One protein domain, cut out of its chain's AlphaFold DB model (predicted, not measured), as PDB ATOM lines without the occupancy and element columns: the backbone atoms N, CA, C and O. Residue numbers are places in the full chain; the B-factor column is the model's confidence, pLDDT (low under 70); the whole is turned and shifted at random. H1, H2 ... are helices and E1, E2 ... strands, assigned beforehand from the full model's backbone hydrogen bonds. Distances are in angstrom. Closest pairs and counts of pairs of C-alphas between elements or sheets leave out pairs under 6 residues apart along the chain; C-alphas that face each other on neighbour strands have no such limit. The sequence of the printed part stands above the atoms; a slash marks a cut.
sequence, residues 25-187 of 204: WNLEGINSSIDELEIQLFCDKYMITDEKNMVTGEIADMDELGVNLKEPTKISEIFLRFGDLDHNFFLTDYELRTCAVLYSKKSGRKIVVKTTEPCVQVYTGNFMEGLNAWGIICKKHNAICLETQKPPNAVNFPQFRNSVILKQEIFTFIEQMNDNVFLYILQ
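What this domain is: This is residues 25 to 187 of the 204 residues of an uncharacterized protein of Candidatus Lokiarchaeota archaeon (UniProt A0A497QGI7). Look for two strongly twisted five-stranded sheets, partly face to face as a sandwich with their strands crossed, and two short helices that only graze them. The far edges, E9 of one sheet and E3 of the other, reach beyond the overlap. The printed part has 163 residues, mostly strand by its named elements, which hold 70 residues, under half: E1 E2 E3 H1 H2 E4 E5 E6 E7 E8 E9 E10 along the chain. One sheet runs E1 E5 E6 E10 E9, mixed; the other runs E3 E2 E4 E7 E8, antiparallel. The whole is compact, with a radius of gyration of the C-alphas of 15.9 A and spans of 43 by 37 by 31 A.

Where its parts are: Start at C-alpha 38, (145.727, 156.720, 40.258), where E1 begins and runs to residue 41. E2, residues 45 to 49, and E3, residues 55 to 61 and 15.1 A long, form a hairpin. H1, residues 62 to 65, follows, then H2, residues 75 to 81, and E4, residues 86 to 90. E5, residues 97 to 103, 17.8 A, and E6, residues 110 to 115, 16.5 A, form a hairpin, as do E7, residues 119 to 123, and E8, residues 144 to 149, 15.5 A. The last hairpin is E9, residues 171 to 177, 19.1 A, and E10, residues 180 to 186, 18.8 A, ending at C-alpha 186, (165.910, 168.328, 48.225).

How they stand to each other: Look first at E6 and E10, parallel at 11 degrees, with N 114 and O 183 2.9 A apart, within hydrogen-bond range. E5 and E6 are antiparallel at 159 degrees, with N 111 and O 102 at 2.8 A. In the other sheet E7 and E8 are antiparallel at 158 degrees, with N 121 and O 147 at 2.8 A. Between the sheets, the closest C-alphas of E6 and E8 are those of Thr 115 and Thr 148, 6.6 A apart; the sheets' strands stand at 61 degrees. E3, H1 H2, E4 form a split strand-helix-strand unit, two strands running the same way with E2 between them, its crossover right-handed. H1 only grazes the sheet of E3; H2 only grazes the sheet of E1, with residues 75 to 78. In H2 every O i to N i+4 pair is within hydrogen-bond range; H1 is too short for such a pair.

The domain as a whole: The C-alphas farthest apart, of Lys 106 and Pro 158, are 44.7 A apart. The printed part has no cut. The links E7 to E8 and E8 to E9 are long. Mean pLDDT of the printed part is 88.0, but residues 167 to 187 are under 70.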
ATOM      1  N   TRP A  25     150.680 157.190  52.535       94.94
ATOM      2  CA  TRP A  25     149.632 158.062  52.011       94.94
ATOM      3  C   TRP A  25     148.349 157.294  51.703       94.94
ATOM      4  O   TRP A  25     148.374 156.242  51.067       94.94
ATOM      5  N   ASN A  26     147.210 157.869  52.087       95.25
ATOM      6  CA  ASN A  26     145.894 157.450  51.618       95.25
ATOM      7  C   ASN A  26     145.008 158.683  51.400       95.25
ATOM      8  O   ASN A  26     144.592 159.352  52.348       95.25
ATOM      9  N   LEU A  27     144.717 158.987  50.134       95.44
ATOM     10  CA  LEU A  27     143.993 160.201  49.733       95.44
ATOM     11  C   LEU A  27     142.482 160.132  49.990       95.44
ATOM     12  O   LEU A  27     141.782 161.146  49.881       95.44
ATOM     13  N   GLU A  28     141.983 158.961  50.370       94.94
ATOM     14  CA  GLU A  28     140.589 158.686  50.721       94.94
ATOM     15  C   GLU A  28     140.408 158.371  52.212       94.94
ATOM     16  O   GLU A  28     139.303 158.050  52.652       94.94
ATOM     17  N   GLY A  29     141.479 158.520  52.998       91.12
ATOM     18  CA  GLY A  29     141.506 158.258  54.429       91.12
ATOM     19  C   GLY A  29     141.732 156.785  54.772       91.12
ATOM     20  O   GLY A  29     141.397 155.881  54.019       91.12
ATOM     21  N   ILE A  30     142.266 156.561  55.970       87.50
ATOM     22  CA  ILE A  30     142.757 155.276  56.492       87.50
ATOM     23  C   ILE A  30     141.760 154.096  56.456       87.50
ATOM     24  O   ILE A  30     142.177 152.946  56.474       87.50
ATOM     25  N   ASN A  31     140.452 154.354  56.363       90.44
ATOM     26  CA  ASN A  31     139.430 153.304  56.239       90.44
ATOM     27  C   ASN A  31     139.234 152.792  54.797       90.44
ATOM     28  O   ASN A  31     138.473 151.847  54.585       90.44
ATOM     29  N   SER A  32     139.879 153.415  53.810       94.06
ATOM     30  CA  SER A  32     139.755 153.094  52.383       94.06
ATOM     31  C   SER A  32     140.964 152.288  51.891       94.06
ATOM     32  O   SER A  32     142.059 152.428  52.433       94.06
ATOM     33  N   SER A  33     140.797 151.463  50.853       96.00
ATOM     34  CA  SER A  33     141.945 150.896  50.122       96.00
ATOM     35  C   SER A  33     142.557 151.934  49.178       96.00
ATOM     36  O   SER A  33     141.893 152.915  48.834       96.00
ATOM     37  N   ILE A  34     143.789 151.704  48.722       98.19
ATOM     38  CA  ILE A  34     144.423 152.517  47.670       98.19
ATOM     39  C   ILE A  34     144.065 152.075  46.243       98.19
ATOM     40  O   ILE A  34     144.458 152.747  45.301       98.19
ATOM     41  N   ASP A  35     143.334 150.973  46.070       98.12
ATOM     42  CA  ASP A  35     143.045 150.323  44.778       98.12
ATOM     43  C   ASP A  35     142.526 151.276  43.687       98.12
ATOM     44  O   ASP A  35     142.874 151.137  42.515       98.12
ATOM     45  N   GLU A  36     141.702 152.253  44.074       98.12
ATOM     46  CA  GLU A  36     141.090 153.230  43.163       98.12
ATOM     47  C   GLU A  36     141.893 154.531  43.018       98.12
ATOM     48  O   GLU A  36     141.486 155.427  42.273       98.12
ATOM     49  N   LEU A  37     143.025 154.661  43.717       98.56
ATOM     50  CA  LEU A  37     143.946 155.765  43.487       98.56
ATOM     51  C   LEU A  37     144.655 155.571  42.147       98.56
ATOM     52  O   LEU A  37     144.969 154.451  41.741       98.56
ATOM     53  N   GLU A  38     144.941 156.683  41.485       98.62
ATOM     54  CA  GLU A  38     145.727 156.720  40.258       98.62
ATOM     55  C   GLU A  38     147.143 157.190  40.581       98.62
ATOM     56  O   GLU A  38     147.331 158.229  41.224       98.62
ATOM     57  N   ILE A  39     148.139 156.432  40.127       98.50
ATOM     58  CA  ILE A  39     149.551 156.795  40.199       98.50
ATOM     59  C   ILE A  39     150.098 157.049  38.794       98.50
ATOM     60  O   ILE A  39     149.754 156.358  37.839       98.50
ATOM     61  N   GLN A  40     150.961 158.051  38.683       98.19
ATOM     62  CA  GLN A  40     151.759 158.339  37.498       98.19
ATOM     63  C   GLN A  40     153.210 158.538  37.930       98.19
ATOM     64  O   GLN A  40     153.472 159.289  38.874       98.19
ATOM     65  N   LEU A  41     154.144 157.904  37.231       97.44
ATOM     66  CA  LEU A  41     155.581 157.998  37.457       97.44
ATOM     67  C   LEU A  41     156.274 158.613  36.240       97.44
ATOM     68  O   LEU A  41     156.012 158.250  35.097       97.44
ATOM     69  N   PHE A  42     157.203 159.529  36.493       95.44
ATOM     70  CA  PHE A  42     157.988 160.205  35.458       95.44
ATOM     71  C   PHE A  42     159.375 159.557  35.358       95.44
ATOM     72  O   PHE A  42     160.398 160.180  35.644       95.44
ATOM     73  N   CYS A  43     159.389 158.269  35.009       92.69
ATOM     74  CA  CYS A  43     160.580 157.424  34.908       92.69
ATOM     75  C   CYS A  43     160.494 156.460  33.720       92.69
ATOM     76  O   CYS A  43     159.404 156.111  33.267       92.69
ATOM     77  N   ASP A  44     161.650 155.974  33.268       90.81
ATOM     78  CA  ASP A  44     161.741 155.035  32.142       90.81
ATOM     79  C   ASP A  44     162.205 153.636  32.545       90.81
ATOM     80  O   ASP A  44     162.039 152.702  31.767       90.81
ATOM     81  N   LYS A  45     162.768 153.477  33.748       95.12
ATOM     82  CA  LYS A  45     163.397 152.226  34.186       95.12
ATOM     83  C   LYS A  45     163.095 151.899  35.639       95.12
ATOM     84  O   LYS A  45     162.874 152.809  36.441       95.12
ATOM     85  N   TYR A  46     163.184 150.626  35.999       95.88
ATOM     86  CA  TYR A  46     163.076 150.158  37.380       95.88
ATOM     87  C   TYR A  46     164.127 149.088  37.689       95.88
ATOM     88  O   TYR A  46     164.751 148.524  36.789       95.88
ATOM     89  N   MET A  47     164.387 148.866  38.974       94.94
ATOM     90  CA  MET A  47     165.330 147.850  39.437       94.94
ATOM     91  C   MET A  47     164.619 146.508  39.622       94.94
ATOM     92  O   MET A  47     163.572 146.457  40.269       94.94
ATOM     93  N   ILE A  48     165.205 145.437  39.088       94.62
ATOM     94  CA  ILE A  48     164.676 144.076  39.240       94.62
ATOM     95  C   ILE A  48     164.965 143.569  40.659       94.62
ATOM     96  O   ILE A  48     166.060 143.771  41.201       94.62
ATOM     97  N   THR A  49     163.982 142.893  41.249       94.44
ATOM     98  CA  THR A  49     164.101 142.186  42.527       94.44
ATOM     99  C   THR A  49     163.997 140.677  42.338       94.44
ATOM    100  O   THR A  49     163.353 140.201  41.405       94.44
ATOM    101  N   ASP A  50     164.630 139.924  43.231       92.19
ATOM    102  CA  ASP A  50     164.463 138.475  43.333       92.19
ATOM    103  C   ASP A  50     163.190 138.095  44.116       92.19
ATOM    104  O   ASP A  50     162.434 138.951  44.588       92.19
ATOM    105  N   GLU A  51     162.955 136.795  44.297       90.62
ATOM    106  CA  GLU A  51     161.799 136.260  45.026       90.62
ATOM    107  C   GLU A  51     161.745 136.633  46.521       90.62
ATOM    108  O   GLU A  51     160.748 136.361  47.193       90.62
ATOM    109  N   LYS A  52     162.805 137.243  47.061       88.81
ATOM    110  CA  LYS A  52     162.882 137.750  48.439       88.81
ATOM    111  C   LYS A  52     162.743 139.272  48.496       88.81
ATOM    112  O   LYS A  52     163.007 139.850  49.550       88.81
ATOM    113  N   ASN A  53     162.345 139.909  47.392       87.88
ATOM    114  CA  ASN A  53     162.309 141.362  47.210       87.88
ATOM    115  C   ASN A  53     163.686 142.029  47.371       87.88
ATOM    116  O   ASN A  53     163.781 143.218  47.680       87.88
ATOM    117  N   MET A  54     164.779 141.288  47.166       91.50
ATOM    118  CA  MET A  54     166.122 141.857  47.180       91.50
ATOM    119  C   MET A  54     166.490 142.321  45.781       91.50
ATOM    120  O   MET A  54     166.327 141.600  44.800       91.50
ATOM    121  N   VAL A  55     167.029 143.531  45.678       93.25
ATOM    122  CA  VAL A  55     167.467 144.059  44.387       93.25
ATOM    123  C   VAL A  55     168.661 143.291  43.827       93.25
ATOM    124  O   VAL A  55     169.654 143.078  44.525       93.25
ATOM    125  N   THR A  56     168.586 142.925  42.547       93.31
ATOM    126  CA  THR A  56     169.619 142.132  41.852       93.31
ATOM    127  C   THR A  56     170.741 143.000  41.274       93.31
ATOM    128  O   THR A  56     171.842 142.518  41.015       93.31
ATOM    129  N   GLY A  57     170.476 144.300  41.103       89.00
ATOM    130  CA  GLY A  57     171.358 145.256  40.427       89.00
ATOM    131  C   GLY A  57     171.090 145.379  38.925       89.00
ATOM    132  O   GLY A  57     171.654 146.273  38.286       89.00
ATOM    133  N   GLU A  58     170.217 144.529  38.381       92.62
ATOM    134  CA  GLU A  58     169.711 144.626  37.015       92.62
ATOM    135  C   GLU A  58     168.640 145.719  36.907       92.62
ATOM    136  O   GLU A  58     167.906 146.013  37.858       92.62
ATOM    137  N   ILE A  59     168.582 146.350  35.736       93.75
ATOM    138  CA  ILE A  59     167.667 147.447  35.428       93.75
ATOM    139  C   ILE A  59     166.861 147.043  34.198       93.75
ATOM    140  O   ILE A  59     167.461 146.765  33.159       93.75
ATOM    141  N   ALA A  60     165.539 147.072  34.314       94.38
ATOM    142  CA  ALA A  60     164.601 146.808  33.226       94.38
ATOM    143  C   ALA A  60     163.917 148.099  32.763       94.38
ATOM    144  O   ALA A  60     163.835 149.084  33.515       94.38
ATOM    145  N   ASP A  61     163.433 148.100  31.524       95.06
ATOM    146  CA  ASP A  61     162.617 149.195  31.005       95.06
ATOM    147  C   ASP A  61     161.188 149.094  31.566       95.06
ATOM    148  O   ASP A  61     160.644 148.010  31.766       95.06
ATOM    149  N   MET A  62     160.550 150.238  31.827       92.12
ATOM    150  CA  MET A  62     159.186 150.298  32.383       92.12
ATOM    151  C   MET A  62     158.146 149.556  31.540       92.12
ATOM    152  O   MET A  62     157.146 149.086  32.077       92.12
ATOM    153  N   ASP A  63     158.385 149.440  30.235       88.56
ATOM    154  CA  ASP A  63     157.499 148.741  29.305       88.56
ATOM    155  C   ASP A  63     157.403 147.234  29.625       88.56
ATOM    156  O   ASP A  63     156.411 146.589  29.280       88.56
ATOM    157  N   GLU A  64     158.381 146.675  30.351       90.25
ATOM    158  CA  GLU A  64     158.394 145.275  30.794       90.25
ATOM    159  C   GLU A  64     157.423 144.993  31.955       90.25
ATOM    160  O   GLU A  64     157.068 143.840  32.186       90.25
ATOM    161  N   LEU A  65     156.912 146.024  32.646       87.00
ATOM    162  CA  LEU A  65     155.927 145.863  33.731       87.00
ATOM    163  C   LEU A  65     154.556 145.377  33.235       87.00
ATOM    164  O   LEU A  65     153.692 145.023  34.037       87.00
ATOM    165  N   GLY A  66     154.301 145.440  31.926       90.69
ATOM    166  CA  GLY A  66     152.996 145.128  31.340       90.69
ATOM    167  C   GLY A  66     151.906 146.166  31.641       90.69
ATOM    168  O   GLY A  66     150.750 145.968  31.261       90.69
ATOM    169  N   VAL A  67     152.258 147.278  32.295       91.44
ATOM    170  CA  VAL A  67     151.380 148.408  32.612       91.44
ATOM    171  C   VAL A  67     152.130 149.729  32.415       91.44
ATOM    172  O   VAL A  67     153.286 149.864  32.805       91.44
ATOM    173  N   ASN A  68     151.478 150.718  31.798       93.12
ATOM    174  CA  ASN A  68     152.109 151.998  31.483       93.12
ATOM    175  C   ASN A  68     151.945 153.014  32.625       93.12
ATOM    176  O   ASN A  68     151.033 153.836  32.602       93.12
ATOM    177  N   LEU A  69     152.875 153.016  33.581       95.69
ATOM    178  CA  LEU A  69     152.857 153.980  34.691       95.69
ATOM    179  C   LEU A  69     153.290 155.402  34.297       95.69
ATOM    180  O   LEU A  69     153.276 156.283  35.154       95.69
ATOM    181  N   LYS A  70     153.663 155.660  33.033       94.94
ATOM    182  CA  LYS A  70     153.946 157.027  32.552       94.94
ATOM    183  C   LYS A  70     152.673 157.852  32.385       94.94
ATOM    184  O   LYS A  70     152.743 159.079  32.385       94.94
ATOM    185  N   GLU A  71     151.522 157.192  32.304       96.25
ATOM    186  CA  GLU A  71     150.195 157.801  32.337       96.25
ATOM    187  C   GLU A  71     149.499 157.504  33.677       96.25
ATOM    188  O   GLU A  71     149.822 156.499  34.321       96.25
ATOM    189  N   PRO A  72     148.544 158.348  34.121       98.06
ATOM    190  CA  PRO A  72     147.744 158.064  35.308       98.06
ATOM    191  C   PRO A  72     147.086 156.686  35.216       98.06
ATOM    192  O   PRO A  72     146.249 156.439  34.348       98.06
ATOM    193  N   THR A  73     147.477 155.793  36.121       97.94
ATOM    194  CA  THR A  73     147.063 154.390  36.120       97.94
ATOM    195  C   THR A  73     146.512 154.014  37.482       97.94
ATOM    196  O   THR A  73     147.132 154.300  38.509       97.94
ATOM    197  N   LYS A  74     145.356 153.350  37.507       98.19
ATOM    198  CA  LYS A  74     144.765 152.850  38.750       98.19
ATOM    199  C   LYS A  74     145.641 151.782  39.383       98.19
ATOM    200  O   LYS A  74     146.077 150.855  38.706       98.19
ATOM    201  N   ILE A  75     145.826 151.856  40.695       98.38
ATOM    202  CA  ILE A  75     146.651 150.889  41.422       98.38
ATOM    203  C   ILE A  75     146.098 149.457  41.288       98.38
ATOM    204  O   ILE A  75     146.873 148.517  41.114       98.38
ATOM    205  N   SER A  76     144.775 149.275  41.254       97.69
ATOM    206  CA  SER A  76     144.160 147.962  41.005       97.69
ATOM    207  C   SER A  76     144.548 147.337  39.659       97.69
ATOM    208  O   SER A  76     144.715 146.122  39.575       97.69
ATOM    209  N   GLU A  77     144.756 148.135  38.608       96.88
ATOM    210  CA  GLU A  77     145.209 147.628  37.305       96.88
ATOM    211  C   GLU A  77     146.660 147.142  37.352       96.88
ATOM    212  O   GLU A  77     147.008 146.169  36.679       96.88
ATOM    213  N   ILE A  78     147.491 147.774  38.183       96.88
ATOM    214  CA  ILE A  78     148.871 147.349  38.435       96.88
ATOM    215  C   ILE A  78     148.865 145.996  39.141       96.88
ATOM    216  O   ILE A  78     149.525 145.067  38.683       96.88
ATOM    217  N   PHE A  79     148.056 145.849  40.193       96.94
ATOM    218  CA  PHE A  79     147.934 144.584  40.921       96.94
ATOM    219  C   PHE A  79     147.508 143.423  40.017       96.94
ATOM    220  O   PHE A  79     147.991 142.308  40.181       96.94
ATOM    221  N   LEU A  80     146.639 143.679  39.035       95.50
ATOM    222  CA  LEU A  80     146.187 142.655  38.090       95.50
ATOM    223  C   LEU A  80     147.259 142.241  37.073       95.50
ATOM    224  O   LEU A  80     147.250 141.097  36.622       95.50
ATOM    225  N   ARG A  81     148.131 143.165  36.657       94.12
ATOM    226  CA  ARG A  81     149.088 142.945  35.556       94.12
ATOM    227  C   ARG A  81     150.485 142.577  36.028       94.12
ATOM    228  O   ARG A  81     151.163 141.805  35.362       94.12
ATOM    229  N   PHE A  82     150.887 143.151  37.151       93.25
ATOM    230  CA  PHE A  82     152.235 143.072  37.686       93.25
ATOM    231  C   PHE A  82     152.250 142.513  39.113       93.25
ATOM    232  O   PHE A  82     153.125 141.726  39.461       93.25
ATOM    233  N   GLY A  83     151.240 142.860  39.914       94.81
ATOM    234  CA  GLY A  83     151.151 142.483  41.321       94.81
ATOM    235  C   GLY A  83     151.510 143.642  42.245       94.81
ATOM    236  O   GLY A  83     151.460 144.810  41.854       94.81
ATOM    237  N   ASP A  84     151.823 143.302  43.491       95.75
ATOM    238  CA  ASP A  84     152.200 144.262  44.522       95.75
ATOM    239  C   ASP A  84     153.441 145.070  44.097       95.75
ATOM    240  O   ASP A  84     154.390 144.536  43.515       95.75
ATOM    241  N   LEU A  85     153.476 146.360  44.434       95.75
ATOM    242  CA  LEU A  85     154.671 147.171  44.241       95.75
ATOM    243  C   LEU A  85     155.490 147.219  45.530       95.75
ATOM    244  O   LEU A  85     154.994 147.584  46.597       95.75
ATOM    245  N   ASP A  86     156.763 146.869  45.399       96.75
ATOM    246  CA  ASP A  86     157.846 147.215  46.312       96.75
ATOM    247  C   ASP A  86     159.124 147.429  45.488       96.75
ATOM    248  O   ASP A  86     160.118 146.714  45.606       96.75
ATOM    249  N   HIS A  87     159.047 148.368  44.542       96.31
ATOM    250  CA  HIS A  87     160.047 148.510  43.485       96.31
ATOM    251  C   HIS A  87     160.653 149.910  43.458       96.31
ATOM    252  O   HIS A  87     159.977 150.918  43.687       96.31
ATOM    253  N   ASN A  88     161.945 149.957  43.125       96.56
ATOM    254  CA  ASN A  88     162.699 151.190  42.954       96.56
ATOM    255  C   ASN A  88     162.703 151.619  41.483       96.56
ATOM    256  O   ASN A  88     163.265 150.930  40.630       96.56
ATOM    257  N   PHE A  89     162.164 152.800  41.207       96.62
ATOM    258  CA  PHE A  89     162.074 153.390  39.875       96.62
ATOM    259  C   PHE A  89     163.154 154.452  39.673       96.62
ATOM    260  O   PHE A  89     163.370 155.294  40.544       96.62
ATOM    261  N   PHE A  90     163.833 154.429  38.528       94.12
ATOM    262  CA  PHE A  90     164.924 155.347  38.205       94.12
ATOM    263  C   PHE A  90     164.420 156.619  37.534       94.12
ATOM    264  O   PHE A  90     163.818 156.597  36.461       94.12
ATOM    265  N   LEU A  91     164.758 157.746  38.140       88.62
ATOM    266  CA  LEU A  91     164.463 159.078  37.660       88.62
ATOM    267  C   LEU A  91     165.667 159.585  36.861       88.62
ATOM    268  O   LEU A  91     166.804 159.562  37.333       88.62
ATOM    269  N   THR A  92     165.432 160.069  35.647       70.94
ATOM    270  CA  THR A  92     166.484 160.655  34.804       70.94
ATOM    271  C   THR A  92     166.943 161.977  35.424       70.94
ATOM    272  O   THR A  92     166.096 162.715  35.891       70.94
ATOM    273  N   ASP A  93     168.253 162.251  35.480       74.38
ATOM    274  CA  ASP A  93     168.893 163.474  36.024       74.38
ATOM    275  C   ASP A  93     168.924 163.676  37.572       74.38
ATOM    276  O   ASP A  93     168.565 162.797  38.348       74.38
ATOM    277  N   TYR A  94     169.497 164.795  38.038       79.88
ATOM    278  CA  TYR A  94     169.589 165.190  39.463       79.88
ATOM    279  C   TYR A  94     168.997 166.590  39.713       79.88
ATOM    280  O   TYR A  94     169.218 167.196  40.765       79.88
ATOM    281  N   GLU A  95     168.279 167.140  38.735       84.38
ATOM    282  CA  GLU A  95     167.626 168.437  38.860       84.38
ATOM    283  C   GLU A  95     166.288 168.276  39.589       84.38
ATOM    284  O   GLU A  95     165.702 167.192  39.645       84.38
ATOM    285  N   LEU A  96     165.791 169.365  40.184       85.06
ATOM    286  CA  LEU A  96     164.495 169.326  40.854       85.06
ATOM    287  C   LEU A  96     163.380 169.140  39.821       85.06
ATOM    288  O   LEU A  96     163.102 170.047  39.035       85.06
ATOM    289  N   ARG A  97     162.688 168.005  39.887       88.69
ATOM    290  CA  ARG A  97     161.624 167.638  38.942       88.69
ATOM    291  C   ARG A  97     160.504 166.867  39.611       88.69
ATOM    292  O   ARG A  97     160.682 166.346  40.706       88.69
ATOM    293  N   THR A  98     159.352 166.803  38.953       91.38
ATOM    294  CA  THR A  98     158.264 165.909  39.364       91.38
ATOM    295  C   THR A  98     158.665 164.471  39.070       91.38
ATOM    296  O   THR A  98     159.046 164.176  37.943       91.38
ATOM    297  N   CYS A  99     158.566 163.591  40.063       94.19
ATOM    298  CA  CYS A  99     158.865 162.167  39.909       94.19
ATOM    299  C   CYS A  99     157.618 161.290  39.973       94.19
ATOM    300  O   CYS A  99     157.564 160.259  39.310       94.19
ATOM    301  N   ALA A 100     156.611 161.702  40.746       96.19
ATOM    302  CA  ALA A 100     155.379 160.954  40.905       96.19
ATOM    303  C   ALA A 100     154.185 161.880  41.139       96.19
ATOM    304  O   ALA A 100     154.306 162.961  41.726       96.19
ATOM    305  N   VAL A 101     153.018 161.422  40.711       96.94
ATOM    306  CA  VAL A 101     151.720 162.004  41.035       96.94
ATOM    307  C   VAL A 101     150.828 160.893  41.570       96.94
ATOM    308  O   VAL A 101     150.719 159.847  40.941       96.94
ATOM    309  N   LEU A 102     150.177 161.140  42.705       97.94
ATOM    310  CA  LEU A 102     149.134 160.278  43.260       97.94
ATOM    311  C   LEU A 102     147.833 161.074  43.319       97.94
ATOM    312  O   LEU A 102     147.827 162.213  43.795       97.94
ATOM    313  N   TYR A 103     146.738 160.501  42.846       97.75
ATOM    314  CA  TYR A 103     145.461 161.193  42.726       97.75
ATOM    315  C   TYR A 103     144.298 160.301  43.160       97.75
ATOM    316  O   TYR A 103     144.269 159.113  42.857       97.75
ATOM    317  N   SER A 104     143.323 160.878  43.867       97.69
ATOM    318  CA  SER A 104     142.024 160.242  44.105       97.69
ATOM    319  C   SER A 104     140.952 160.997  43.340       97.69
ATOM    320  O   SER A 104     140.642 162.148  43.651       97.69
ATOM    321  N   LYS A 105     140.305 160.316  42.393       96.19
ATOM    322  CA  LYS A 105     139.140 160.865  41.691       96.19
ATOM    323  C   LYS A 105     137.951 161.095  42.628       96.19
ATOM    324  O   LYS A 105     137.175 162.020  42.409       96.19
ATOM    325  N   LYS A 106     137.805 160.265  43.665       95.81
ATOM    326  CA  LYS A 106     136.690 160.321  44.618       95.81
ATOM    327  C   LYS A 106     136.793 161.511  45.565       95.81
ATOM    328  O   LYS A 106     135.790 162.176  45.801       95.81
ATOM    329  N   SER A 107     137.975 161.766  46.130       94.62
ATOM    330  CA  SER A 107     138.176 162.895  47.049       94.62
ATOM    331  C   SER A 107     138.615 164.180  46.348       94.62
ATOM    332  O   SER A 107     138.555 165.244  46.956       94.62
ATOM    333  N   GLY A 108     139.076 164.092  45.095       93.81
ATOM    334  CA  GLY A 108     139.669 165.202  44.344       93.81
ATOM    335  C   GLY A 108     141.075 165.590  44.816       93.81
ATOM    336  O   GLY A 108     141.658 166.531  44.278       93.81
ATOM    337  N   ARG A 109     141.634 164.890  45.814       94.19
ATOM    338  CA  ARG A 109     142.952 165.197  46.386       94.19
ATOM    339  C   ARG A 109     144.076 164.687  45.500       94.19
ATOM    340  O   ARG A 109     143.971 163.623  44.887       94.19
ATOM    341  N   LYS A 110     145.187 165.423  45.506       93.69
ATOM    342  CA  LYS A 110     146.377 165.125  44.711       93.69
ATOM    343  C   LYS A 110     147.656 165.335  45.518       93.69
ATOM    344  O   LYS A 110     147.806 166.341  46.215       93.69
ATOM    345  N   ILE A 111     148.597 164.413  45.356       92.25
ATOM    346  CA  ILE A 111     149.995 164.577  45.755       92.25
ATOM    347  C   ILE A 111     150.834 164.728  44.497       92.25
ATOM    348  O   ILE A 111     150.712 163.942  43.558       92.25
ATOM    349  N   VAL A 112     151.703 165.734  44.492       93.62
ATOM    350  CA  VAL A 112     152.766 165.877  43.494       93.62
ATOM    351  C   VAL A 112     154.094 165.760  44.225       93.62
ATOM    352  O   VAL A 112     154.411 166.589  45.080       93.62
ATOM    353  N   VAL A 113     154.869 164.736  43.889       90.69
ATOM    354  CA  VAL A 113     156.186 164.504  44.479       90.69
ATOM    355  C   VAL A 113     157.241 165.081  43.553       90.69
ATOM    356  O   VAL A 113     157.292 164.745  42.367       90.69
ATOM    357  N   LYS A 114     158.077 165.961  44.099       87.81
ATOM    358  CA  LYS A 114     159.239 166.518  43.420       87.81
ATOM    359  C   LYS A 114     160.511 166.159  44.168       87.81
ATOM    360  O   LYS A 114     160.556 166.215  45.395       87.81
ATOM    361  N   THR A 115     161.560 165.830  43.428       86.50
ATOM    362  CA  THR A 115     162.821 165.399  44.027       86.50
ATOM    363  C   THR A 115     164.024 165.743  43.165       86.50
ATOM    364  O   THR A 115     163.896 165.994  41.966       86.50
ATOM    365  N   THR A 116     165.186 165.784  43.810       86.31
ATOM    366  CA  THR A 116     166.508 165.752  43.166       86.31
ATOM    367  C   THR A 116     167.142 164.362  43.229       86.31
ATOM    368  O   THR A 116     168.203 164.152  42.647       86.31
ATOM    369  N   GLU A 117     166.535 163.427  43.963       88.19
ATOM    370  CA  GLU A 117     167.012 162.051  44.075       88.19
ATOM    371  C   GLU A 117     166.945 161.321  42.728       88.19
ATOM    372  O   GLU A 117     166.099 161.643  41.888       88.19
ATOM    373  N   PRO A 118     167.821 160.331  42.498       91.00
ATOM    374  CA  PRO A 118     167.835 159.572  41.255       91.00
ATOM    375  C   PRO A 118     166.773 158.470  41.222       91.00
ATOM    376  O   PRO A 118     166.629 157.816  40.191       91.00
ATOM    377  N   CYS A 119     166.073 158.195  42.327       93.94
ATOM    378  CA  CYS A 119     165.067 157.144  42.381       93.94
ATOM    379  C   CYS A 119     163.839 157.519  43.214       93.94
ATOM    380  O   CYS A 119     163.877 158.414  44.060       93.94
ATOM    381  N   VAL A 120     162.758 156.774  42.990       95.75
ATOM    382  CA  VAL A 120     161.589 156.708  43.870       95.75
ATOM    383  C   VAL A 120     161.227 155.245  44.125       95.75
ATOM    384  O   VAL A 120     161.000 154.492  43.182       95.75
ATOM    385  N   GLN A 121     161.189 154.837  45.391       97.25
ATOM    386  CA  GLN A 121     160.570 153.580  45.807       97.25
ATOM    387  C   GLN A 121     159.058 153.778  45.826       97.25
ATOM    388  O   GLN A 121     158.561 154.748  46.409       97.25
ATOM    389  N   VAL A 122     158.333 152.846  45.217       97.94
ATOM    390  CA  VAL A 122     156.883 152.751  45.367       97.94
ATOM    391  C   VAL A 122     156.573 151.463  46.107       97.94
ATOM    392  O   VAL A 122     156.804 150.374  45.582       97.94
ATOM    393  N   TYR A 123     156.035 151.610  47.315       98.06
ATOM    394  CA  TYR A 123     155.612 150.495  48.152       98.06
ATOM    395  C   TYR A 123     154.119 150.602  48.452       98.06
ATOM    396  O   TYR A 123     153.662 151.583  49.040       98.06
ATOM    397  N   THR A 124     153.347 149.592  48.058       97.75
ATOM    398  CA  THR A 124     151.877 149.586  48.160       97.75
ATOM    399  C   THR A 124     151.344 149.047  49.488       97.75
ATOM    400  O   THR A 124     150.177 148.679  49.573       97.75
ATOM    401  N   GLY A 125     152.155 149.009  50.551       96.56
ATOM    402  CA  GLY A 125     151.670 148.596  51.875       96.56
ATOM    403  C   GLY A 125     151.375 147.095  51.964       96.56
ATOM    404  O   GLY A 125     150.402 146.679  52.595       96.56
ATOM    405  N   ASN A 126     152.196 146.274  51.313       96.44
ATOM    406  CA  ASN A 126     151.954 144.842  51.102       96.44
ATOM    407  C   ASN A 126     151.933 144.041  52.418       96.44
ATOM    408  O   ASN A 126     151.216 143.049  52.531       96.44
ATOM    409  N   PHE A 127     152.674 144.504  53.430       95.25
ATOM    410  CA  PHE A 127     152.864 143.842  54.728       95.25
ATOM    411  C   PHE A 127     152.252 144.608  55.910       95.25
ATOM    412  O   PHE A 127     152.634 144.393  57.057       95.25
ATOM    413  N   MET A 128     151.329 145.541  55.655       94.25
ATOM    414  CA  MET A 128     150.766 146.390  56.714       94.25
ATOM    415  C   MET A 128     149.541 145.795  57.424       94.25
ATOM    416  O   MET A 128     148.990 146.424  58.329       94.25
ATOM    417  N   GLU A 129     149.079 144.618  57.002       95.25
ATOM    418  CA  GLU A 129     147.897 143.974  57.569       95.25
ATOM    419  C   GLU A 129     148.077 143.672  59.065       95.25
ATOM    420  O   GLU A 129     149.090 143.125  59.495       95.25
ATOM    421  N   GLY A 130     147.087 144.059  59.870       94.31
ATOM    422  CA  GLY A 130     147.093 143.872  61.321       94.31
ATOM    423  C   GLY A 130     147.781 144.986  62.115       94.31
ATOM    424  O   GLY A 130     147.641 145.023  63.339       94.31
ATOM    425  N   LEU A 131     148.479 145.925  61.465       93.31
ATOM    426  CA  LEU A 131     149.068 147.076  62.156       93.31
ATOM    427  C   LEU A 131     147.978 148.018  62.683       93.31
ATOM    428  O   LEU A 131     146.958 148.221  62.033       93.31
ATOM    429  N   ASN A 132     148.203 148.630  63.847       93.06
ATOM    430  CA  ASN A 132     147.305 149.647  64.391       93.06
ATOM    431  C   ASN A 132     147.824 151.047  64.056       93.06
ATOM    432  O   ASN A 132     148.926 151.417  64.467       93.06
ATOM    433  N   ALA A 133     147.014 151.833  63.356       88.06
ATOM    434  CA  ALA A 133     147.286 153.230  63.067       88.06
ATOM    435  C   ALA A 133     146.074 154.078  63.484       88.06
ATOM    436  O   ALA A 133     144.977 153.940  62.948       88.06
ATOM    437  N   TRP A 134     146.268 154.937  64.491       87.50
ATOM    438  CA  TRP A 134     145.220 155.786  65.085       87.50
ATOM    439  C   TRP A 134     143.950 155.026  65.512       87.50
ATOM    440  O   TRP A 134     142.837 155.522  65.361       87.50
ATOM    441  N   GLY A 135     144.110 153.818  66.063       91.00
ATOM    442  CA  GLY A 135     142.989 152.995  66.522       91.00
ATOM    443  C   GLY A 135     142.300 152.196  65.415       91.00
ATOM    444  O   GLY A 135     141.307 151.526  65.692       91.00
ATOM    445  N   ILE A 136     142.818 152.235  64.186       91.62
ATOM    446  CA  ILE A 136     142.295 151.487  63.043       91.62
ATOM    447  C   ILE A 136     143.281 150.376  62.695       91.62
ATOM    448  O   ILE A 136     144.489 150.601  62.626       91.62
ATOM    449  N   ILE A 137     142.751 149.167  62.505       95.25
ATOM    450  CA  ILE A 137     143.534 148.019  62.055       95.25
ATOM    451  C   ILE A 137     143.689 148.112  60.543       95.25
ATOM    452  O   ILE A 137     142.709 148.025  59.800       95.25
ATOM    453  N   CYS A 138     144.927 148.295  60.108       95.12
ATOM    454  CA  CYS A 138     145.300 148.318  58.712       95.12
ATOM    455  C   CYS A 138     145.072 146.944  58.070       95.12
ATOM    456  O   CYS A 138     145.278 145.887  58.666       95.12
ATOM    457  N   LYS A 139     144.681 146.983  56.809       95.56
ATOM    458  CA  LYS A 139     144.599 145.900  55.843       95.56
ATOM    459  C   LYS A 139     145.744 146.062  54.854       95.56
ATOM    460  O   LYS A 139     146.274 147.163  54.678       95.56
ATOM    461  N   LYS A 140     146.087 144.974  54.170       96.56
ATOM    462  CA  LYS A 140     146.944 145.030  52.987       96.56
ATOM    463  C   LYS A 140     146.413 146.099  52.016       96.56
ATOM    464  O   LYS A 140     145.205 146.183  51.803       96.56
ATOM    465  N   HIS A 141     147.313 146.929  51.486       97.25
ATOM    466  CA  HIS A 141     146.999 148.015  50.543       97.25
ATOM    467  C   HIS A 141     146.166 149.172  51.119       97.25
ATOM    468  O   HIS A 141     145.510 149.914  50.390       97.25
ATOM    469  N   ASN A 142     146.212 149.407  52.435       96.19
ATOM    470  CA  ASN A 142     145.580 150.603  53.000       96.19
ATOM    471  C   ASN A 142     146.336 151.908  52.737       96.19
ATOM    472  O   ASN A 142     145.748 152.970  52.918       96.19
ATOM    473  N   ALA A 143     147.611 151.881  52.356       96.75
ATOM    474  CA  ALA A 143     148.360 153.093  52.047       96.75
ATOM    475  C   ALA A 143     149.560 152.804  51.140       96.75
ATOM    476  O   ALA A 143     150.011 151.666  51.037       96.75
ATOM    477  N   ILE A 144     150.081 153.858  50.515       97.88
ATOM    478  CA  ILE A 144     151.219 153.811  49.591       97.88
ATOM    479  C   ILE A 144     152.344 154.738  50.055       97.88
ATOM    480  O   ILE A 144     152.087 155.869  50.472       97.88
ATOM    481  N   CYS A 145     153.588 154.277  49.954       97.19
ATOM    482  CA  CYS A 145     154.786 155.088  50.158       97.19
ATOM    483  C   CYS A 145     155.365 155.542  48.813       97.19
ATOM    484  O   CYS A 145     155.359 154.789  47.839       97.19
ATOM    485  N   LEU A 146     155.880 156.774  48.781       96.50
ATOM    486  CA  LEU A 146     156.585 157.369  47.642       96.50
ATOM    487  C   LEU A 146     157.934 157.895  48.139       96.50
ATOM    488  O   LEU A 146     158.070 159.065  48.504       96.50
ATOM    489  N   GLU A 147     158.910 157.001  48.220       95.00
ATOM    490  CA  GLU A 147     160.160 157.234  48.938       95.00
ATOM    491  C   GLU A 147     161.238 157.646  47.940       95.00
ATOM    492  O   GLU A 147     161.846 156.812  47.273       95.00
ATOM    493  N   THR A 148     161.465 158.948  47.772       92.44
ATOM    494  CA  THR A 148     162.517 159.398  46.853       92.44
ATOM    495  C   THR A 148     163.876 159.228  47.507       92.44
ATOM    496  O   THR A 148     164.091 159.753  48.600       92.44
ATOM    497  N   GLN A 149     164.775 158.516  46.841       90.62
ATOM    498  CA  GLN A 149     166.004 158.011  47.438       90.62
ATOM    499  C   GLN A 149     167.082 157.739  46.385       90.62
ATOM    500  O   GLN A 149     166.844 157.798  45.177       90.62
ATOM    501  N   LYS A 150     168.273 157.364  46.847       90.88
ATOM    502  CA  LYS A 150     169.310 156.772  45.993       90.88
ATOM    503  C   LYS A 150     169.038 155.278  45.784       90.88
ATOM    504  O   LYS A 150     168.275 154.700  46.557       90.88
ATOM    505  N   PRO A 151     169.678 154.627  44.795       92.00
ATOM    506  CA  PRO A 151     169.391 153.231  44.497       92.00
ATOM    507  C   PRO A 151     169.600 152.333  45.731       92.00
ATOM    508  O   PRO A 151     170.629 152.457  46.412       92.00
ATOM    509  N   PRO A 152     168.664 151.419  46.028       92.88
ATOM    510  CA  PRO A 152     168.817 150.470  47.121       92.88
ATOM    511  C   PRO A 152     170.053 149.601  46.892       92.88
ATOM    512  O   PRO A 152     170.452 149.322  45.760       92.88
ATOM    513  N   ASN A 153     170.694 149.191  47.987       91.88
ATOM    514  CA  ASN A 153     171.898 148.357  47.957       91.88
ATOM    515  C   ASN A 153     173.080 148.950  47.145       91.88
ATOM    516  O   ASN A 153     174.033 148.246  46.808       91.88
ATOM    517  N   ALA A 154     173.072 150.260  46.864       89.69
ATOM    518  CA  ALA A 154     174.078 150.927  46.034       89.69
ATOM    519  C   ALA A 154     175.532 150.740  46.504       89.69
ATOM    520  O   ALA A 154     176.449 150.783  45.691       89.69
ATOM    521  N   VAL A 155     175.769 150.497  47.796       88.94
ATOM    522  CA  VAL A 155     177.109 150.205  48.348       88.94
ATOM    523  C   VAL A 155     177.721 148.947  47.712       88.94
ATOM    524  O   VAL A 155     178.929 148.899  47.444       88.94
ATOM    525  N   ASN A 156     176.884 147.947  47.436       89.81
ATOM    526  CA  ASN A 156     177.296 146.645  46.924       89.81
ATOM    527  C   ASN A 156     177.319 146.585  45.391       89.81
ATOM    528  O   ASN A 156     177.973 145.709  44.835       89.81
ATOM    529  N   PHE A 157     176.712 147.561  44.711       88.12
ATOM    530  CA  PHE A 157     176.724 147.682  43.255       88.12
ATOM    531  C   PHE A 157     177.741 148.740  42.801       88.12
ATOM    532  O   PHE A 157     177.507 149.937  42.997       88.12
ATOM    533  N   PRO A 158     178.884 148.351  42.193       88.25
ATOM    534  CA  PRO A 158     179.954 149.283  41.825       88.25
ATOM    535  C   PRO A 158     179.489 150.504  41.021       88.25
ATOM    536  O   PRO A 158     179.985 151.607  41.246       88.25
ATOM    537  N   GLN A 159     178.500 150.331  40.141       85.75
ATOM    538  CA  GLN A 159     177.907 151.394  39.330       85.75
ATOM    539  C   GLN A 159     177.164 152.461  40.152       85.75
ATOM    540  O   GLN A 159     177.046 153.600  39.704       85.75
ATOM    541  N   PHE A 160     176.707 152.137  41.366       86.69
ATOM    542  CA  PHE A 160     175.955 153.050  42.234       86.69
ATOM    543  C   PHE A 160     176.723 153.492  43.479       86.69
ATOM    544  O   PHE A 160     176.317 154.465  44.116       86.69
ATOM    545  N   ARG A 161     177.845 152.852  43.823       84.56
ATOM    546  CA  ARG A 161     178.592 153.098  45.072       84.56
ATOM    547  C   ARG A 161     178.923 154.571  45.317       84.56
ATOM    548  O   ARG A 161     178.816 155.057  46.436       84.56
ATOM    549  N   ASN A 162     179.260 155.308  44.262       82.81
ATOM    550  CA  ASN A 162     179.598 156.729  44.366       82.81
ATOM    551  C   ASN A 162     178.394 157.643  44.661       82.81
ATOM    552  O   ASN A 162     178.606 158.803  45.024       82.81
ATOM    553  N   SER A 163     177.160 157.157  44.486       81.56
ATOM    554  CA  SER A 163     175.935 157.928  44.746       81.56
ATOM    555  C   SER A 163     175.653 158.085  46.242       81.56
ATOM    556  O   SER A 163     175.158 159.125  46.666       81.56
ATOM    557  N   VAL A 164     176.022 157.091  47.053       81.25
ATOM    558  CA  VAL A 164     175.696 157.044  48.487       81.25
ATOM    559  C   VAL A 164     176.758 157.652  49.386       81.25
ATOM    560  O   VAL A 164     176.520 157.813  50.574       81.25
ATOM    561  N   ILE A 165     177.914 158.035  48.847       81.44
ATOM    562  CA  ILE A 165     178.930 158.741  49.628       81.44
ATOM    563  C   ILE A 165     178.413 160.154  49.920       81.44
ATOM    564  O   ILE A 165     178.159 160.933  48.995       81.44
ATOM    565  N   LEU A 166     178.256 160.486  51.200       72.75
ATOM    566  CA  LEU A 166     177.797 161.788  51.663       72.75
ATOM    567  C   LEU A 166     178.807 162.865  51.261       72.75
ATOM    568  O   LEU A 166     179.934 162.900  51.755       72.75
ATOM    569  N   LYS A 167     178.386 163.774  50.379       66.88
ATOM    570  CA  LYS A 167     179.253 164.849  49.879       66.88
ATOM    571  C   LYS A 167     179.025 166.211  50.546       66.88
ATOM    572  O   LYS A 167     179.952 167.011  50.460       66.88
ATOM    573  N   GLN A 168     177.874 166.474  51.200       59.09
ATOM    574  CA  GLN A 168     177.553 167.588  52.140       59.09
ATOM    575  C   GLN A 168     176.018 167.760  52.336       59.09
ATOM    576  O   GLN A 168     175.256 167.002  51.756       59.09
ATOM    577  N   GLU A 169     175.612 168.732  53.179       55.09
ATOM    578  CA  GLU A 169     174.279 169.021  53.774       55.09
ATOM    579  C   GLU A 169     173.010 168.651  52.968       55.09
ATOM    580  O   GLU A 169     172.881 168.976  51.787       55.09
ATOM    581  N   ILE A 170     172.024 168.070  53.669       51.88
ATOM    582  CA  ILE A 170     170.742 167.568  53.138       51.88
ATOM    583  C   ILE A 170     169.574 168.353  53.747       51.88
ATOM    584  O   ILE A 170     169.599 168.665  54.940       51.88
ATOM    585  N   PHE A 171     168.541 168.645  52.950       51.59
ATOM    586  CA  PHE A 171     167.309 169.282  53.420       51.59
ATOM    587  C   PHE A 171     166.069 168.564  52.865       51.59
ATOM    588  O   PHE A 171     165.822 168.560  51.665       51.59
ATOM    589  N   THR A 172     165.220 168.029  53.737       49.91
ATOM    590  CA  THR A 172     163.903 167.503  53.340       49.91
ATOM    591  C   THR A 172     162.830 168.544  53.645       49.91
ATOM    592  O   THR A 172     162.804 169.085  54.752       49.91
ATOM    593  N   PHE A 173     161.950 168.844  52.686       54.22
ATOM    594  CA  PHE A 173     160.872 169.821  52.844       54.22
ATOM    595  C   PHE A 173     159.521 169.233  52.413       54.22
ATOM    596  O   PHE A 173     159.389 168.571  51.391       54.22
ATOM    597  N   ILE A 174     158.478 169.471  53.197       55.97
ATOM    598  CA  ILE A 174     157.113 169.080  52.836       55.97
ATOM    599  C   ILE A 174     156.279 170.351  52.869       55.97
ATOM    600  O   ILE A 174     156.258 171.037  53.891       55.97
ATOM    601  N   GLU A 175     155.619 170.677  51.759       57.00
ATOM    602  CA  GLU A 175     154.759 171.851  51.653       57.00
ATOM    603  C   GLU A 175     153.338 171.426  51.319       57.00
ATOM    604  O   GLU A 175     153.069 170.826  50.281       57.00
ATOM    605  N   GLN A 176     152.392 171.769  52.183       52.59
ATOM    606  CA  GLN A 176     150.982 171.643  51.855       52.59
ATOM    607  C   GLN A 176     150.478 172.980  51.306       52.59
ATOM    608  O   GLN A 176     150.588 174.005  51.977       52.59
ATOM    609  N   MET A 177     149.900 172.969  50.102       47.81
ATOM    610  CA  MET A 177     149.219 174.125  49.515       47.81
ATOM    611  C   MET A 177     147.759 173.744  49.229       47.81
ATOM    612  O   MET A 177     147.457 173.110  48.217       47.81
ATOM    613  N   ASN A 178     146.843 174.169  50.106       65.00
ATOM    614  CA  ASN A 178     145.411 173.823  50.079       65.00
ATOM    615  C   ASN A 178     145.165 172.305  50.269       65.00
ATOM    616  O   ASN A 178     145.838 171.669  51.082       65.00
ATOM    617  N   ASP A 179     144.212 171.720  49.527       62.34
ATOM    618  CA  ASP A 179     143.941 170.269  49.486       62.34
ATOM    619  C   ASP A 179     145.003 169.466  48.706       62.34
ATOM    620  O   ASP A 179     144.925 168.237  48.630       62.34
ATOM    621  N   ASN A 180     146.002 170.148  48.128       55.66
ATOM    622  CA  ASN A 180     147.122 169.523  47.433       55.66
ATOM    623  C   ASN A 180     148.358 169.484  48.339       55.66
ATOM    624  O   ASN A 180     148.744 170.488  48.946       55.66
ATOM    625  N   VAL A 181     149.020 168.330  48.390       59.78
ATOM    626  CA  VAL A 181     150.285 168.171  49.118       59.78
ATOM    627  C   VAL A 181     151.424 168.093  48.108       59.78
ATOM    628  O   VAL A 181     151.424 167.248  47.210       59.78
ATOM    629  N   PHE A 182     152.402 168.981  48.253       57.94
ATOM    630  CA  PHE A 182     153.646 168.952  47.498       57.94
ATOM    631  C   PHE A 182     154.759 168.413  48.395       57.94
ATOM    632  O   PHE A 182     155.143 169.022  49.397       57.94
ATOM    633  N   LEU A 183     155.294 167.252  48.036       59.66
ATOM    634  CA  LEU A 183     156.422 166.654  48.744       59.66
ATOM    635  C   LEU A 183     157.718 167.042  48.022       59.66
ATOM    636  O   LEU A 183     157.862 166.733  46.840       59.66
ATOM    637  N   TYR A 184     158.637 167.724  48.715       57.91
ATOM    638  CA  TYR A 184     159.921 168.196  48.180       57.91
ATOM    639  C   TYR A 184     161.102 167.565  48.927       57.91
ATOM    640  O   TYR A 184     161.560 168.061  49.957       57.91
ATOM    641  N   ILE A 185     161.692 166.512  48.379       55.97
ATOM    642  CA  ILE A 185     162.938 165.976  48.943       55.97
ATOM    643  C   ILE A 185     164.108 166.616  48.182       55.97
ATOM    644  O   ILE A 185     164.278 166.391  46.985       55.97
ATOM    645  N   LEU A 186     164.862 167.507  48.847       53.31
ATOM    646  CA  LEU A 186     165.910 168.328  48.225       53.31
ATOM    647  C   LEU A 186     167.307 167.968  48.750       53.31
ATOM    648  O   LEU A 186     167.773 168.473  49.773       53.31
ATOM    649  N   GLN A 187     168.063 167.204  47.968       52.38
ATOM    650  CA  GLN A 187     169.509 167.085  48.153       52.38
ATOM    651  C   GLN A 187     170.222 168.126  47.293       52.38
ATOM    652  O   GLN A 187     170.406 167.973  46.087       52.38
TER     653      GLN A 187